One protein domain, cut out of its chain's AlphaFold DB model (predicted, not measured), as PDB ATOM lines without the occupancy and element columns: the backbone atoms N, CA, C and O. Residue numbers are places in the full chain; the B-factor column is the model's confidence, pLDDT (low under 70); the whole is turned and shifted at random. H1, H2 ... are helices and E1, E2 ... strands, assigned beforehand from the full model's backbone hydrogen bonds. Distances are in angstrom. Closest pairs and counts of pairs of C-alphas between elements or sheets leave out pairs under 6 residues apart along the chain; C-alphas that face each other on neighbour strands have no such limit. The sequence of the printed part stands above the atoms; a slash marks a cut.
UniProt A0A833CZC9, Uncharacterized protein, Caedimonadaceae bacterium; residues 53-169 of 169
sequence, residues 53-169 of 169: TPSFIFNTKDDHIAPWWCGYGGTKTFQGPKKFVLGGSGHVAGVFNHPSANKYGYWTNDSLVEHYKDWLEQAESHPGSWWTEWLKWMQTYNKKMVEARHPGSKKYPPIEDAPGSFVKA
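AT A GLANCE: This is residues 53 to 169 of the 169 residues of an uncharacterized protein of Caedimonadaceae bacterium (UniProt A0A833CZC9). A compact body built on a small, twisted four-stranded sheet, with a long free tail, residues 142 to 169, that sticks out from it and makes the longest axis. H5, the longest helix, runs along one face of the sheet with the short helix H3 on the same face; H1 covers E1 on the opposite face, and H2 and H4 graze the sheet. The printed part has 117 residues, in the order E1 H1 H2 E2 H3 E3 H4 E4 H5; the sheet is mixed, in the order E1 E2 E3 E4. The class is mixed, helices and strands, though under half of the residues, 49, are in named elements. The whole is loose, with a radius of gyration of the C-alphas of 17.7 A, and elongated, spanning 53 by 33 by 29 A.

HOW THE PARTS SIT: E1, residues 55 to 60, is an edge strand and the parallel neighbour of E2, residues 82 to 87, with N 57 and O 83 at 2.8 A. Between them come H1, residues 68 to 72, and H2, residues 74 to 77, which meet only through their link; E1, H1 H2 and E2 form a strand-helix-strand unit, two parallel neighbour strands joined through helices, with a right-handed crossover. H1 lies over E1 at a height over the sheet of 7.3 A; the closest C-alphas are those of Asn 59 and Trp 68, 5.1 A apart. H2 only grazes the sheet with residues 74 to 76. H3, residues 91 to 95, is on the face opposite H1, only just over none of the strands, with 2 of its 5 C-alphas falling on E1. E3, residues 106 to 108, is antiparallel to E2, with N 107 and O 86 at 2.7 A. H4, residues 116 to 121, only grazes the sheet with residues 119 to 120; it is close to but not clearly touching H1, the closest C-alphas, of Trp 69 and Tyr 116, being 6.1 A apart. E4, residues 124 to 126, is the other edge strand, antiparallel to E3, with N 126 and O 106 at 2.8 A. H5, residues 131 to 141, lies over E2 at a height over the sheet of 9.6 A and runs along the strands, at 2 degrees to E2 on the local plane. Every O i to N i+4 pair is within hydrogen-bond range in H1 and H4; H5 has 6 of 7, H3 has 0 of 1 but 1 of 2 O i to N i+3 pairs, and H2 is too short for an i+4 pair.

IN THESE COORDINATES: E1 begins at C-alpha 55, (97.901, 68.947, 108.118), and is 16.6 A long; E2 is 16.4 A long. H5 is 16.1 A long and ends at C-alpha 141, (104.483, 59.567, 107.988).

THE WHOLE: Without the free tail, the body of 89 residues spans 34 by 31 by 22 A. The C-alphas farthest apart, of Glu 121 and Lys 154, are 53.6 A apart. The printed part has no cut, none of the links between named elements is long, and no printed residue is under 70 in pLDDT.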
ATOM      1  N   THR A  53     104.287  71.632 106.775       95.06
ATOM      2  CA  THR A  53     103.945  70.493 107.628       95.06
ATOM      3  C   THR A  53     102.632  69.855 107.169       95.06
ATOM      4  O   THR A  53     101.653  70.573 106.936       95.06
ATOM      5  N   PRO A  54     102.574  68.516 107.057       96.00
ATOM      6  CA  PRO A  54     101.327  67.818 106.804       96.00
ATOM      7  C   PRO A  54     100.231  68.188 107.807       96.00
ATOM      8  O   PRO A  54     100.475  68.218 109.011       96.00
ATOM      9  N   SER A  55      99.024  68.456 107.316       96.12
ATOM     10  CA  SER A  55      97.901  68.947 108.118       96.12
ATOM     11  C   SER A  55      96.677  68.043 107.966       96.12
ATOM     12  O   SER A  55      96.128  67.903 106.873       96.12
ATOM     13  N   PHE A  56      96.229  67.458 109.075       97.56
ATOM     14  CA  PHE A  56      94.942  66.771 109.172       97.56
ATOM     15  C   PHE A  56      93.929  67.740 109.779       97.56
ATOM     16  O   PHE A  56      94.067  68.141 110.934       97.56
ATOM     17  N   ILE A  57      92.951  68.157 108.986       97.81
ATOM     18  CA  ILE A  57      91.945  69.149 109.363       97.81
ATOM     19  C   ILE A  57      90.652  68.396 109.655       97.81
ATOM     20  O   ILE A  57      90.137  67.687 108.791       97.81
ATOM     21  N   PHE A  58      90.147  68.547 110.875       98.50
ATOM     22  CA  PHE A  58      88.950  67.862 111.341       98.50
ATOM     23  C   PHE A  58      87.916  68.859 111.855       98.50
ATOM     24  O   PHE A  58      88.239  69.758 112.632       98.50
ATOM     25  N   ASN A  59      86.663  68.643 111.468       98.56
ATOM     26  CA  ASN A  59      85.496  69.333 112.004       98.56
ATOM     27  C   ASN A  59      84.338  68.344 112.147       98.56
ATOM     28  O   ASN A  59      84.373  67.260 111.569       98.56
ATOM     29  N   THR A  60      83.287  68.729 112.867       98.50
ATOM     30  CA  THR A  60      82.061  67.927 112.981       98.50
ATOM     31  C   THR A  60      80.901  68.603 112.256       98.50
ATOM     32  O   THR A  60      80.761  69.825 112.297       98.50
ATOM     33  N   LYS A  61      80.072  67.811 111.577       97.88
ATOM     34  CA  LYS A  61      79.039  68.268 110.643       97.88
ATOM     35  C   LYS A  61      77.995  69.181 111.286       97.88
ATOM     36  O   LYS A  61      77.589  70.154 110.655       97.88
ATOM     37  N   ASP A  62      77.597  68.897 112.524       98.06
ATOM     38  CA  ASP A  62      76.541  69.623 113.237       98.06
ATOM     39  C   ASP A  62      77.130  70.521 114.354       98.06
ATOM     40  O   ASP A  62      76.497  70.783 115.383       98.06
ATOM     41  N   ASP A  63      78.380  70.975 114.182       98.25
ATOM     42  CA  ASP A  63      79.036  71.935 115.077       98.25
ATOM     43  C   ASP A  63      78.455  73.345 114.911       98.25
ATOM     44  O   ASP A  63      78.619  73.986 113.872       98.25
ATOM     45  N   HIS A  64      77.808  73.845 115.963       96.69
ATOM     46  CA  HIS A  64      77.254  75.199 116.001       96.69
ATOM     47  C   HIS A  64      78.220  76.225 116.622       96.69
ATOM     48  O   HIS A  64      77.962  77.423 116.542       96.69
ATOM     49  N   ILE A  65      79.322  75.778 117.235       97.06
ATOM     50  CA  ILE A  65      80.361  76.633 117.827       97.06
ATOM     51  C   ILE A  65      81.423  76.954 116.773       97.06
ATOM     52  O   ILE A  65      81.779  78.116 116.577       97.06
ATOM     53  N   ALA A  66      81.910  75.930 116.073       96.69
ATOM     54  CA  ALA A  66      82.913  76.037 115.019       96.69
ATOM     55  C   ALA A  66      82.402  75.376 113.728       96.69
ATOM     56  O   ALA A  66      82.754  74.229 113.435       96.69
ATOM     57  N   PRO A  67      81.582  76.088 112.934       97.62
ATOM     58  CA  PRO A  67      80.978  75.515 111.743       97.62
ATOM     59  C   PRO A  67      82.011  74.931 110.781       97.62
ATOM     60  O   PRO A  67      83.020  75.566 110.458       97.62
ATOM     61  N   TRP A  68      81.756  73.720 110.294       98.12
ATOM     62  CA  TRP A  68      82.760  72.943 109.567       98.12
ATOM     63  C   TRP A  68      83.245  73.601 108.269       98.12
ATOM     64  O   TRP A  68      84.398  73.415 107.889       98.12
ATOM     65  N   TRP A  69      82.418  74.421 107.614       96.62
ATOM     66  CA  TRP A  69      82.826  75.171 106.422       96.62
ATOM     67  C   TRP A  69      83.889  76.238 106.730       96.62
ATOM     68  O   TRP A  69      84.711  76.545 105.867       96.62
ATOM     69  N   CYS A  70      83.924  76.777 107.955       95.56
ATOM     70  CA  CYS A  70      84.997  77.670 108.400       95.56
ATOM     71  C   CYS A  70      86.317  76.899 108.516       95.56
ATOM     72  O   CYS A  70      87.347  77.359 108.025       95.56
ATOM     73  N   GLY A  71      86.276  75.700 109.106       95.50
ATOM     74  CA  GLY A  71      87.438  74.816 109.197       95.50
ATOM     75  C   GLY A  71      87.909  74.301 107.835       95.50
ATOM     76  O   GLY A  71      89.114  74.263 107.577       95.50
ATOM     77  N   TYR A  72      86.979  74.038 106.907       97.69
ATOM     78  CA  TYR A  72      87.299  73.718 105.514       97.69
ATOM     79  C   TYR A  72      88.127  74.825 104.847       97.69
ATOM     80  O   TYR A  72      89.006  74.530 104.044       97.69
ATOM     81  N   GLY A  73      87.944  76.096 105.228       95.56
ATOM     82  CA  GLY A  73      88.783  77.211 104.764       95.56
ATOM     83  C   GLY A  73      90.283  77.035 105.058       95.56
ATOM     84  O   GLY A  73      91.129  77.536 104.313       95.56
ATOM     85  N   GLY A  74      90.641  76.245 106.077       93.81
ATOM     86  CA  GLY A  74      92.025  75.855 106.353       93.81
ATOM     87  C   GLY A  74      92.673  75.089 105.195       93.81
ATOM     88  O   GLY A  74      93.877  75.230 104.966       93.81
ATOM     89  N   THR A  75      91.884  74.358 104.399       95.19
ATOM     90  CA  THR A  75      92.380  73.617 103.226       95.19
ATOM     91  C   THR A  75      92.956  74.534 102.147       95.19
ATOM     92  O   THR A  75      93.884  74.144 101.442       95.19
ATOM     93  N   LYS A  76      92.460  75.775 102.072       92.88
ATOM     94  CA  LYS A  76      92.912  76.816 101.137       92.88
ATOM     95  C   LYS A  76      94.123  77.589 101.647       92.88
ATOM     96  O   LYS A  76      94.815  78.247 100.877       92.88
ATOM     97  N   THR A  77      94.361  77.530 102.953       92.62
ATOM     98  CA  THR A  77      95.351  78.371 103.626       92.62
ATOM     99  C   THR A  77      96.688  77.644 103.783       92.62
ATOM    100  O   THR A  77      97.736  78.186 103.434       92.62
ATOM    101  N   PHE A  78      96.673  76.402 104.275       93.62
ATOM    102  CA  PHE A  78      97.896  75.615 104.448       93.62
ATOM    103  C   PHE A  78      98.413  75.087 103.104       93.62
ATOM    104  O   PHE A  78      97.632  74.639 102.267       93.62
ATOM    105  N   GLN A  79      99.733  75.071 102.892       92.62
ATOM    106  CA  GLN A  79     100.333  74.650 101.611       92.62
ATOM    107  C   GLN A  79     101.000  73.268 101.649       92.62
ATOM    108  O   GLN A  79     101.254  72.691 100.595       92.62
ATOM    109  N   GLY A  80     101.251  72.701 102.833       93.56
ATOM    110  CA  GLY A  80     101.698  71.311 102.974       93.56
ATOM    111  C   GLY A  80     100.667  70.275 102.486       93.56
ATOM    112  O   GLY A  80      99.562  70.642 102.063       93.56
ATOM    113  N   PRO A  81     101.001  68.969 102.556       95.12
ATOM    114  CA  PRO A  81     100.030  67.892 102.374       95.12
ATOM    115  C   PRO A  81      98.846  68.077 103.324       95.12
ATOM    116  O   PRO A  81      99.039  68.358 104.505       95.12
ATOM    117  N   LYS A  82      97.624  67.933 102.819       95.12
ATOM    118  CA  LYS A  82      96.402  68.184 103.587       95.12
ATOM    119  C   LYS A  82      95.445  67.018 103.458       95.12
ATOM    120  O   LYS A  82      95.332  66.432 102.386       95.12
ATOM    121  N   LYS A  83      94.711  66.746 104.530       97.38
ATOM    122  CA  LYS A  83      93.525  65.895 104.514       97.38
ATOM    123  C   LYS A  83      92.427  66.584 105.308       97.38
ATOM    124  O   LYS A  83      92.691  67.046 106.415       97.38
ATOM    125  N   PHE A  84      91.230  66.666 104.740       98.56
ATOM    126  CA  PHE A  84      90.042  67.125 105.453       98.56
ATOM    127  C   PHE A  84      89.158  65.919 105.773       98.56
ATOM    128  O   PHE A  84      88.943  65.064 104.912       98.56
ATOM    129  N   VAL A  85      88.687  65.840 107.014       98.69
ATOM    130  CA  VAL A  85      87.758  64.808 107.484       98.69
ATOM    131  C   VAL A  85      86.632  65.486 108.248       98.69
ATOM    132  O   VAL A  85      86.874  66.333 109.107       98.69
ATOM    133  N   LEU A  86      85.400  65.091 107.948       98.75
ATOM    134  CA  LEU A  86      84.211  65.612 108.609       98.75
ATOM    135  C   LEU A  86      83.613  64.517 109.491       98.75
ATOM    136  O   LEU A  86      83.187  63.495 108.978       98.75
ATOM    137  N   GLY A  87      83.581  64.686 110.808       98.56
ATOM    138  CA  GLY A  87      82.881  63.769 111.713       98.56
ATOM    139  C   GLY A  87      81.382  64.059 111.769       98.56
ATOM    140  O   GLY A  87      80.956  65.187 111.531       98.56
ATOM    141  N   GLY A  88      80.560  63.069 112.110       97.81
ATOM    142  CA  GLY A  88      79.153  63.307 112.450       97.81
ATOM    143  C   GLY A  88      78.974  63.976 113.820       97.81
ATOM    144  O   GLY A  88      79.921  64.090 114.594       97.81
ATOM    145  N   SER A  89      77.732  64.352 114.144       97.25
ATOM    146  CA  SER A  89      77.345  65.008 115.405       97.25
ATOM    147  C   SER A  89      77.893  66.437 115.575       97.25
ATOM    148  O   SER A  89      78.385  67.052 114.627       97.25
ATOM    149  N   GLY A  90      77.721  66.994 116.778       96.62
ATOM    150  CA  GLY A  90      78.114  68.358 117.139       96.62
ATOM    151  C   GLY A  90      79.468  68.448 117.843       96.62
ATOM    152  O   GLY A  90      80.135  67.438 118.055       96.62
ATOM    153  N   HIS A  91      79.824  69.668 118.261       96.56
ATOM    154  CA  HIS A  91      81.162  70.069 118.718       96.56
ATOM    155  C   HIS A  91      81.889  69.032 119.582       96.56
ATOM    156  O   HIS A  91      82.957  68.553 119.220       96.56
ATOM    157  N   VAL A  92      81.310  68.643 120.721       95.44
ATOM    158  CA  VAL A  92      82.001  67.739 121.653       95.44
ATOM    159  C   VAL A  92      81.726  66.270 121.331       95.44
ATOM    160  O   VAL A  92      82.653  65.466 121.287       95.44
ATOM    161  N   ALA A  93      80.473  65.917 121.037       94.25
ATOM    162  CA  ALA A  93      80.072  64.531 120.780       94.25
ATOM    163  C   ALA A  93      80.713  63.935 119.513       94.25
ATOM    164  O   ALA A  93      81.057  62.755 119.495       94.25
ATOM    165  N   GLY A  94      80.901  64.739 118.463       95.94
ATOM    166  CA  GLY A  94      81.549  64.299 117.230       95.94
ATOM    167  C   GLY A  94      83.074  64.222 117.344       95.94
ATOM    168  O   GLY A  94      83.690  63.321 116.771       95.94
ATOM    169  N   VAL A  95      83.692  65.124 118.118       96.75
ATOM    170  CA  VAL A  95      85.140  65.095 118.394       96.75
ATOM    171  C   VAL A  95      85.486  63.882 119.259       96.75
ATOM    172  O   VAL A  95      86.353  63.087 118.882       96.75
ATOM    173  N   PHE A  96      84.785  63.698 120.382       95.62
ATOM    174  CA  PHE A  96      84.998  62.593 121.317       95.62
ATOM    175  C   PHE A  96      84.153  61.366 120.968       95.62
ATOM    176  O   PHE A  96      83.296  60.923 121.732       95.62
ATOM    177  N   ASN A  97      84.427  60.789 119.803       95.19
ATOM    178  CA  ASN A  97      83.756  59.587 119.326       95.19
ATOM    179  C   ASN A  97      84.699  58.383 119.427       95.19
ATOM    180  O   ASN A  97      85.425  58.084 118.484       95.19
ATOM    181  N   HIS A  98      84.732  57.701 120.572       95.88
ATOM    182  CA  HIS A  98      85.612  56.542 120.751       95.88
ATOM    183  C   HIS A  98      85.252  55.405 119.761       95.88
ATOM    184  O   HIS A  98      84.069  55.083 119.633       95.88
ATOM    185  N   PRO A  99      86.224  54.736 119.100       95.75
ATOM    186  CA  PRO A  99      85.958  53.698 118.099       95.75
ATOM    187  C   PRO A  99      85.029  52.574 118.566       95.75
ATOM    188  O   PRO A  99      84.183  52.125 117.799       95.75
ATOM    189  N   SER A 100      85.128  52.157 119.833       95.19
ATOM    190  CA  SER A 100      84.253  51.112 120.390       95.19
ATOM    191  C   SER A 100      82.782  51.524 120.523       95.19
ATOM    192  O   SER A 100      81.929  50.652 120.650       95.19
ATOM    193  N   ALA A 101      82.465  52.825 120.500       92.12
ATOM    194  CA  ALA A 101      81.087  53.299 120.589       92.12
ATOM    195  C   ALA A 101      80.317  53.098 119.276       92.12
ATOM    196  O   ALA A 101      79.094  53.001 119.311       92.12
ATOM    197  N   ASN A 102      81.027  53.046 118.139       91.56
ATOM    198  CA  ASN A 102      80.475  52.872 116.794       91.56
ATOM    199  C   ASN A 102      79.297  53.820 116.467       91.56
ATOM    200  O   ASN A 102      78.258  53.399 115.960       91.56
ATOM    201  N   LYS A 103      79.444  55.112 116.791       92.94
ATOM    202  CA  LYS A 103      78.420  56.149 116.574       92.94
ATOM    203  C   LYS A 103      78.824  57.134 115.478       92.94
ATOM    204  O   LYS A 103      80.000  57.260 115.152       92.94
ATOM    205  N   TYR A 104      77.828  57.863 114.976       96.06
ATOM    206  CA  TYR A 104      77.906  59.079 114.147       96.06
ATOM    207  C   TYR A 104      78.468  58.949 112.725       96.06
ATOM    208  O   TYR A 104      77.920  59.586 111.831       96.06
ATOM    209  N   GLY A 105      79.510  58.148 112.504       98.06
ATOM    210  CA  GLY A 105      80.204  58.097 111.219       98.06
ATOM    211  C   GLY A 105      81.067  59.331 110.940       98.06
ATOM    212  O   GLY A 105      81.166  60.260 111.752       98.06
ATOM    213  N   TYR A 106      81.718  59.322 109.782       98.69
ATOM    214  CA  TYR A 106      82.543  60.412 109.272       98.69
ATOM    215  C   TYR A 106      82.606  60.386 107.741       98.69
ATOM    216  O   TYR A 106      82.296  59.376 107.121       98.69
ATOM    217  N   TRP A 107      83.027  61.487 107.126       98.75
ATOM    218  CA  TRP A 107      83.156  61.639 105.682       98.75
ATOM    219  C   TRP A 107      84.595  61.943 105.291       98.75
ATOM    220  O   TRP A 107      85.287  62.725 105.956       98.75
ATOM    221  N   THR A 108      85.024  61.357 104.179       98.50
ATOM    222  CA  THR A 108      86.321  61.619 103.554       98.50
ATOM    223  C   THR A 108      86.158  61.842 102.064       98.50
ATOM    224  O   THR A 108      85.272  61.271 101.441       98.50
ATOM    225  N   ASN A 109      87.066  62.604 101.473       97.19
ATOM    226  CA  ASN A 109      87.159  62.759 100.030       97.19
ATOM    227  C   ASN A 109      88.643  62.846  99.660       97.19
ATOM    228  O   ASN A 109      89.421  63.485 100.378       97.19
ATOM    229  N   ASP A 110      89.026  62.201  98.564       92.00
ATOM    230  CA  ASP A 110      90.398  62.218  98.055       92.00
ATOM    231  C   ASP A 110      90.762  63.562  97.409       92.00
ATOM    232  O   ASP A 110      91.940  63.907  97.310       92.00
ATOM    233  N   SER A 111      89.760  64.349  97.011       94.06
ATOM    234  CA  SER A 111      89.934  65.669  96.409       94.06
ATOM    235  C   SER A 111      89.499  66.791  97.352       94.06
ATOM    236  O   SER A 111      88.442  66.741  97.979       94.06
ATOM    237  N   LEU A 112      90.311  67.848  97.422       96.06
ATOM    238  CA  LEU A 112      89.965  69.107  98.085       96.06
ATOM    239  C   LEU A 112      89.494  70.104  97.024       96.06
ATOM    240  O   LEU A 112      90.290  70.860  96.472       96.06
ATOM    241  N   VAL A 113      88.200  70.057  96.708       95.81
ATOM    242  CA  VAL A 113      87.568  70.962  95.739       95.81
ATOM    243  C   VAL A 113      87.342  72.359  96.328       95.81
ATOM    244  O   VAL A 113      87.398  72.566  97.542       95.81
ATOM    245  N   GLU A 114      87.088  73.343  95.466       94.25
ATOM    246  CA  GLU A 114      87.045  74.757  95.852       94.25
ATOM    247  C   GLU A 114      85.910  75.084  96.840       94.25
ATOM    248  O   GLU A 114      86.116  75.817  97.815       94.25
ATOM    249  N   HIS A 115      84.709  74.543  96.627       97.00
ATOM    250  CA  HIS A 115      83.561  74.793  97.496       97.00
ATOM    251  C   HIS A 115      83.303  73.623  98.447       97.00
ATOM    252  O   HIS A 115      83.270  72.461  98.058       97.00
ATOM    253  N   TYR A 116      83.069  73.946  99.720       97.31
ATOM    254  CA  TYR A 116      82.853  72.949 100.772       97.31
ATOM    255  C   TYR A 116      81.600  72.090 100.533       97.31
ATOM    256  O   TYR A 116      81.575  70.931 100.929       97.31
ATOM    257  N   LYS A 117      80.559  72.635  99.887       97.62
ATOM    258  CA  LYS A 117      79.337  71.881  99.561       97.62
ATOM    259  C   LYS A 117      79.637  70.767  98.565       97.62
ATOM    260  O   LYS A 117      79.354  69.616  98.867       97.62
ATOM    261  N   ASP A 118      80.316  71.107  97.475       97.88
ATOM    262  CA  ASP A 118      80.760  70.156  96.456       97.88
ATOM    263  C   ASP A 118      81.671  69.080  97.067       97.88
ATOM    264  O   ASP A 118      81.567  67.904  96.725       97.88
ATOM    265  N   TRP A 119      82.531  69.465  98.021       98.38
ATOM    266  CA  TRP A 119      83.365  68.512  98.756       98.38
ATOM    267  C   TRP A 119      82.522  67.464  99.484       98.38
ATOM    268  O   TRP A 119      82.837  66.279  99.394       98.38
ATOM    269  N   LEU A 120      81.463  67.895 100.182       97.94
ATOM    270  CA  LEU A 120      80.572  67.013 100.937       97.94
ATOM    271  C   LEU A 120      79.706  66.143 100.020       97.94
ATOM    272  O   LEU A 120      79.510  64.972 100.325       97.94
ATOM    273  N   GLU A 121      79.214  66.685  98.905       97.69
ATOM    274  CA  GLU A 121      78.436  65.930  97.910       97.69
ATOM    275  C   GLU A 121      79.241  64.781  97.291       97.69
ATOM    276  O   GLU A 121      78.687  63.728  96.981       97.69
ATOM    277  N   GLN A 122      80.552  64.971  97.145       97.69
ATOM    278  CA  GLN A 122      81.482  63.978  96.606       97.69
ATOM    279  C   GLN A 122      82.126  63.099  97.690       97.69
ATOM    280  O   GLN A 122      82.898  62.198  97.365       97.69
ATOM    281  N   ALA A 123      81.871  63.375  98.972       98.38
ATOM    282  CA  ALA A 123      82.532  62.673 100.059       98.38
ATOM    283  C   ALA A 123      81.925  61.285 100.296       98.38
ATOM    284  O   ALA A 123      80.710  61.099 100.344       98.38
ATOM    285  N   GLU A 124      82.793  60.311 100.537       98.50
ATOM    286  CA  GLU A 124      82.403  58.977 100.966       98.50
ATOM    287  C   GLU A 124      82.068  58.989 102.461       98.50
ATOM    288  O   GLU A 124      82.846  59.491 103.276       98.50
ATOM    289  N   SER A 125      80.911  58.427 102.820       98.31
ATOM    290  CA  SER A 125      80.485  58.255 104.210       98.31
ATOM    291  C   SER A 125      80.994  56.930 104.768       98.31
ATOM    292  O   SER A 125      80.715  55.866 104.222       98.31
ATOM    293  N   HIS A 126      81.624  56.988 105.934       98.25
ATOM    294  CA  HIS A 126      82.162  55.854 106.676       98.25
ATOM    295  C   HIS A 126      81.440  55.712 108.020       98.25
ATOM    296  O   HIS A 126      81.197  56.719 108.693       98.25
ATOM    297  N   PRO A 127      81.081  54.493 108.459       98.06
ATOM    298  CA  PRO A 127      80.532  54.285 109.793       98.06
ATOM    299  C   PRO A 127      81.611  54.433 110.881       98.06
ATOM    300  O   PRO A 127      82.806  54.279 110.637       98.06
ATOM    301  N   GLY A 128      81.179  54.675 112.120       96.50
ATOM    302  CA  GLY A 128      82.058  54.671 113.290       96.50
ATOM    303  C   GLY A 128      82.883  55.951 113.485       96.50
ATOM    304  O   GLY A 128      82.435  57.057 113.193       96.50
ATOM    305  N   SER A 129      84.070  55.803 114.076       98.44
ATOM    306  CA  SER A 129      84.899  56.924 114.537       98.44
ATOM    307  C   SER A 129      85.924  57.378 113.505       98.44
ATOM    308  O   SER A 129      86.670  56.564 112.974       98.44
ATOM    309  N   TRP A 130      86.060  58.696 113.339       98.38
ATOM    310  CA  TRP A 130      87.113  59.324 112.534       98.38
ATOM    311  C   TRP A 130      88.531  59.128 113.104       98.38
ATOM    312  O   TRP A 130      89.513  59.336 112.387       98.38
ATOM    313  N   TRP A 131      88.675  58.728 114.376       98.38
ATOM    314  CA  TRP A 131      89.985  58.515 115.009       98.38
ATOM    315  C   TRP A 131      90.813  57.456 114.276       98.38
ATOM    316  O   TRP A 131      92.039  57.555 114.228       98.38
ATOM    317  N   THR A 132      90.157  56.452 113.689       97.06
ATOM    318  CA  THR A 132      90.821  55.396 112.913       97.06
ATOM    319  C   THR A 132      91.439  55.955 111.633       97.06
ATOM    320  O   THR A 132      92.576  55.616 111.304       97.06
ATOM    321  N   GLU A 133      90.743  56.872 110.956       97.88
ATOM    322  CA  GLU A 133      91.242  57.550 109.761       97.88
ATOM    323  C   GLU A 133      92.407  58.490 110.094       97.88
ATOM    324  O   GLU A 133      93.403  58.534 109.367       97.88
ATOM    325  N   TRP A 134      92.334  59.191 111.231       97.75
ATOM    326  CA  TRP A 134      93.450  59.998 111.726       97.75
ATOM    327  C   TRP A 134      94.685  59.147 112.037       97.75
ATOM    328  O   TRP A 134      95.785  59.467 111.581       97.75
ATOM    329  N   LEU A 135      94.518  58.023 112.744       96.25
ATOM    330  CA  LEU A 135      95.611  57.096 113.043       96.25
ATOM    331  C   LEU A 135      96.241  56.532 111.762       96.25
ATOM    332  O   LEU A 135      97.466  56.549 111.623       96.25
ATOM    333  N   LYS A 136      95.413  56.092 110.806       96.06
ATOM    334  CA  LYS A 136      95.856  55.608 109.492       96.06
ATOM    335  C   LYS A 136      96.676  56.669 108.759       96.06
ATOM    336  O   LYS A 136      97.742  56.354 108.232       96.06
ATOM    337  N   TRP A 137      96.214  57.921 108.756       96.44
ATOM    338  CA  TRP A 137      96.926  59.039 108.136       96.44
ATOM    339  C   TRP A 137      98.270  59.316 108.821       96.44
ATOM    340  O   TRP A 137      99.291  59.384 108.139       96.44
ATOM    341  N   MET A 138      98.316  59.389 110.156       95.62
ATOM    342  CA  MET A 138      99.567  59.595 110.903       95.62
ATOM    343  C   MET A 138     100.597  58.496 110.630       95.62
ATOM    344  O   MET A 138     101.778  58.784 110.423       95.62
ATOM    345  N   GLN A 139     100.150  57.241 110.564       95.38
ATOM    346  CA  GLN A 139     101.013  56.110 110.247       95.38
ATOM    347  C   GLN A 139     101.629  56.220 108.845       95.38
ATOM    348  O   GLN A 139     102.662  55.615 108.601       95.38
ATOM    349  N   THR A 140     101.085  57.001 107.908       95.25
ATOM    350  CA  THR A 140     101.760  57.206 106.611       95.25
ATOM    351  C   THR A 140     103.089  57.957 106.735       95.25
ATOM    352  O   THR A 140     103.978  57.731 105.919       95.25
ATOM    353  N   TYR A 141     103.264  58.780 107.776       94.12
ATOM    354  CA  TYR A 141     104.483  59.567 107.988       94.12
ATOM    355  C   TYR A 141     105.541  58.834 108.809       94.12
ATOM    356  O   TYR A 141     106.734  59.046 108.601       94.12
ATOM    357  N   ASN A 142     105.133  57.972 109.746       90.38
ATOM    358  CA  ASN A 142     106.062  57.138 110.503       90.38
ATOM    359  C   ASN A 142     105.375  55.873 111.041       90.38
ATOM    360  O   ASN A 142     104.494  55.953 111.895       90.38
ATOM    361  N   LYS A 143     105.823  54.701 110.575       89.62
ATOM    362  CA  LYS A 143     105.364  53.376 111.049       89.62
ATOM    363  C   LYS A 143     106.383  52.660 111.924       89.62
ATOM    364  O   LYS A 143     106.151  51.520 112.319       89.62
ATOM    365  N   LYS A 144     107.548  53.270 112.169       93.12
ATOM    366  CA  LYS A 144     108.619  52.603 112.900       93.12
ATOM    367  C   LYS A 144     108.192  52.417 114.351       93.12
ATOM    368  O   LYS A 144     108.088  53.383 115.103       93.12
ATOM    369  N   MET A 145     108.009  51.163 114.735       93.31
ATOM    370  CA  MET A 145     107.808  50.781 116.124       93.31
ATOM    371  C   MET A 145     109.154  50.778 116.851       93.31
ATOM    372  O   MET A 145     110.182  50.385 116.297       93.31
ATOM    373  N   VAL A 146     109.142  51.251 118.091       93.94
ATOM    374  CA  VAL A 146     110.281  51.234 119.014       93.94
ATOM    375  C   VAL A 146     109.795  50.733 120.367       93.94
ATOM    376  O   VAL A 146     108.590  50.741 120.626       93.94
ATOM    377  N   GLU A 147     110.718  50.318 121.229       96.44
ATOM    378  CA  GLU A 147     110.372  49.967 122.605       96.44
ATOM    379  C   GLU A 147     109.702  51.141 123.326       96.44
ATOM    380  O   GLU A 147     110.019  52.317 123.095       96.44
ATOM    381  N   ALA A 148     108.745  50.810 124.193       95.38
ATOM    382  CA  ALA A 148     108.024  51.796 124.979       95.38
ATOM    383  C   ALA A 148     109.005  52.582 125.861       95.38
ATOM    384  O   ALA A 148     109.869  52.016 126.528       95.38
ATOM    385  N   ARG A 149     108.876  53.910 125.860       92.38
ATOM    386  CA  ARG A 149     109.753  54.787 126.640       92.38
ATOM    387  C   ARG A 149     109.238  54.914 128.068       92.38
ATOM    388  O   ARG A 149     108.040  55.091 128.274       92.38
ATOM    389  N   HIS A 150     110.153  54.936 129.031       92.50
ATOM    390  CA  HIS A 150     109.840  55.373 130.388       92.50
ATOM    391  C   HIS A 150     109.736  56.908 130.426       92.50
ATOM    392  O   HIS A 150     110.629  57.579 129.897       92.50
ATOM    393  N   PRO A 151     108.669  57.486 131.008       93.62
ATOM    394  CA  PRO A 151     108.556  58.931 131.167       93.62
ATOM    395  C   PRO A 151     109.717  59.517 131.980       93.62
ATOM    396  O   PRO A 151     110.094  58.989 133.023       93.62
ATOM    397  N   GLY A 152     110.251  60.646 131.512       94.19
ATOM    398  CA  GLY A 152     111.363  61.347 132.150       94.19
ATOM    399  C   GLY A 152     112.747  60.972 131.605       94.19
ATOM    400  O   GLY A 152     112.920  60.095 130.762       94.19
ATOM    401  N   SER A 153     113.758  61.718 132.040       94.94
ATOM    402  CA  SER A 153     115.176  61.503 131.727       94.94
ATOM    403  C   SER A 153     116.054  62.221 132.755       94.94
ATOM    404  O   SER A 153     115.557  63.034 133.527       94.94
ATOM    405  N   LYS A 154     117.380  62.029 132.721       95.19
ATOM    406  CA  LYS A 154     118.307  62.800 133.577       95.19
ATOM    407  C   LYS A 154     118.184  64.319 133.374       95.19
ATOM    408  O   LYS A 154     118.329  65.075 134.325       95.19
ATOM    409  N   LYS A 155     117.935  64.764 132.136       97.31
ATOM    410  CA  LYS A 155     117.769  66.189 131.801       97.31
ATOM    411  C   LYS A 155     116.389  66.726 132.204       97.31
ATOM    412  O   LYS A 155     116.266  67.907 132.502       97.31
ATOM    413  N   TYR A 156     115.378  65.862 132.196       96.44
ATOM    414  CA  TYR A 156     113.985  66.193 132.496       96.44
ATOM    415  C   TYR A 156     113.415  65.136 133.451       96.44
ATOM    416  O   TYR A 156     112.754  64.201 132.985       96.44
ATOM    417  N   PRO A 157     113.740  65.204 134.754       96.81
ATOM    418  CA  PRO A 157     113.233  64.239 135.723       96.81
ATOM    419  C   PRO A 157     111.705  64.372 135.872       96.81
ATOM    420  O   PRO A 157     111.180  65.474 135.691       96.81
ATOM    421  N   PRO A 158     110.981  63.281 136.192       96.56
ATOM    422  CA  PRO A 158     109.568  63.365 136.557       96.56
ATOM    423  C   PRO A 158     109.353  64.336 137.726       96.56
ATOM    424  O   PRO A 158     110.169  64.378 138.646       96.56
ATOM    425  N   ILE A 159     108.270  65.115 137.677       96.56
ATOM    426  CA  ILE A 159     107.951  66.142 138.685       96.56
ATOM    427  C   ILE A 159     106.819  65.660 139.600       96.56
ATOM    428  O   ILE A 159     106.963  65.673 140.817       96.56
ATOM    429  N   GLU A 160     105.707  65.216 139.012       96.69
ATOM    430  CA  GLU A 160     104.526  64.690 139.704       96.69
ATOM    431  C   GLU A 160     103.779  63.699 138.798       96.69
ATOM    432  O   GLU A 160     103.983  63.692 137.578       96.69
ATOM    433  N   ASP A 161     102.908  62.875 139.382       96.12
ATOM    434  CA  ASP A 161     102.033  61.986 138.617       96.12
ATOM    435  C   ASP A 161     100.962  62.780 137.847       96.12
ATOM    436  O   ASP A 161     100.408  63.780 138.323       96.12
ATOM    437  N   ALA A 162     100.618  62.300 136.649       96.44
ATOM    438  CA  ALA A 162      99.471  62.811 135.902       96.44
ATOM    439  C   ALA A 162      98.169  62.669 136.734       96.44
ATOM    440  O   ALA A 162      98.016  61.690 137.466       96.44
ATOM    441  N   PRO A 163      97.213  63.615 136.640       96.12
ATOM    442  CA  PRO A 163      97.117  64.673 135.630       96.12
ATOM    443  C   PRO A 163      97.814  65.991 136.026       96.12
ATOM    444  O   PRO A 163      97.644  67.001 135.346       96.12
ATOM    445  N   GLY A 164      98.606  65.982 137.101       97.25
ATOM    446  CA  GLY A 164      99.335  67.149 137.587       97.25
ATOM    447  C   GLY A 164      98.478  68.162 138.350       97.25
ATOM    448  O   GLY A 164      97.276  67.984 138.565       97.25
ATOM    449  N   SER A 165      99.133  69.218 138.811       97.75
ATOM    450  CA  SER A 165      98.589  70.255 139.689       97.75
ATOM    451  C   SER A 165      97.791  71.325 138.940       97.75
ATOM    452  O   SER A 165      96.766  71.777 139.441       97.75
ATOM    453  N   PHE A 166      98.193  71.694 137.721       97.25
ATOM    454  CA  PHE A 166      97.589  72.821 136.991       97.25
ATOM    455  C   PHE A 166      96.130  72.582 136.589       97.25
ATOM    456  O   PHE A 166      95.348  73.523 136.578       97.25
ATOM    457  N   VAL A 167      95.744  71.341 136.282       96.44
ATOM    458  CA  VAL A 167      94.352  71.010 135.920       96.44
ATOM    459  C   VAL A 167      93.417  70.955 137.136       96.44
ATOM    460  O   VAL A 167      92.203  70.938 136.980       96.44
ATOM    461  N   LYS A 168      93.979  70.883 138.350       93.19
ATOM    462  CA  LYS A 168      93.218  70.832 139.608       93.19
ATOM    463  C   LYS A 168      92.910  72.228 140.161       93.19
ATOM    464  O   LYS A 168      92.180  72.315 141.147       93.19
ATOM    465  N   ALA A 169      93.529  73.262 139.588       83.94
ATOM    466  CA  ALA A 169      93.371  74.657 139.982       83.94
ATOM    467  C   ALA A 169      92.056  75.270 139.474       83.94
ATOM    468  O   ALA A 169      91.464  74.734 138.504       83.94
TER     469      ALA A 169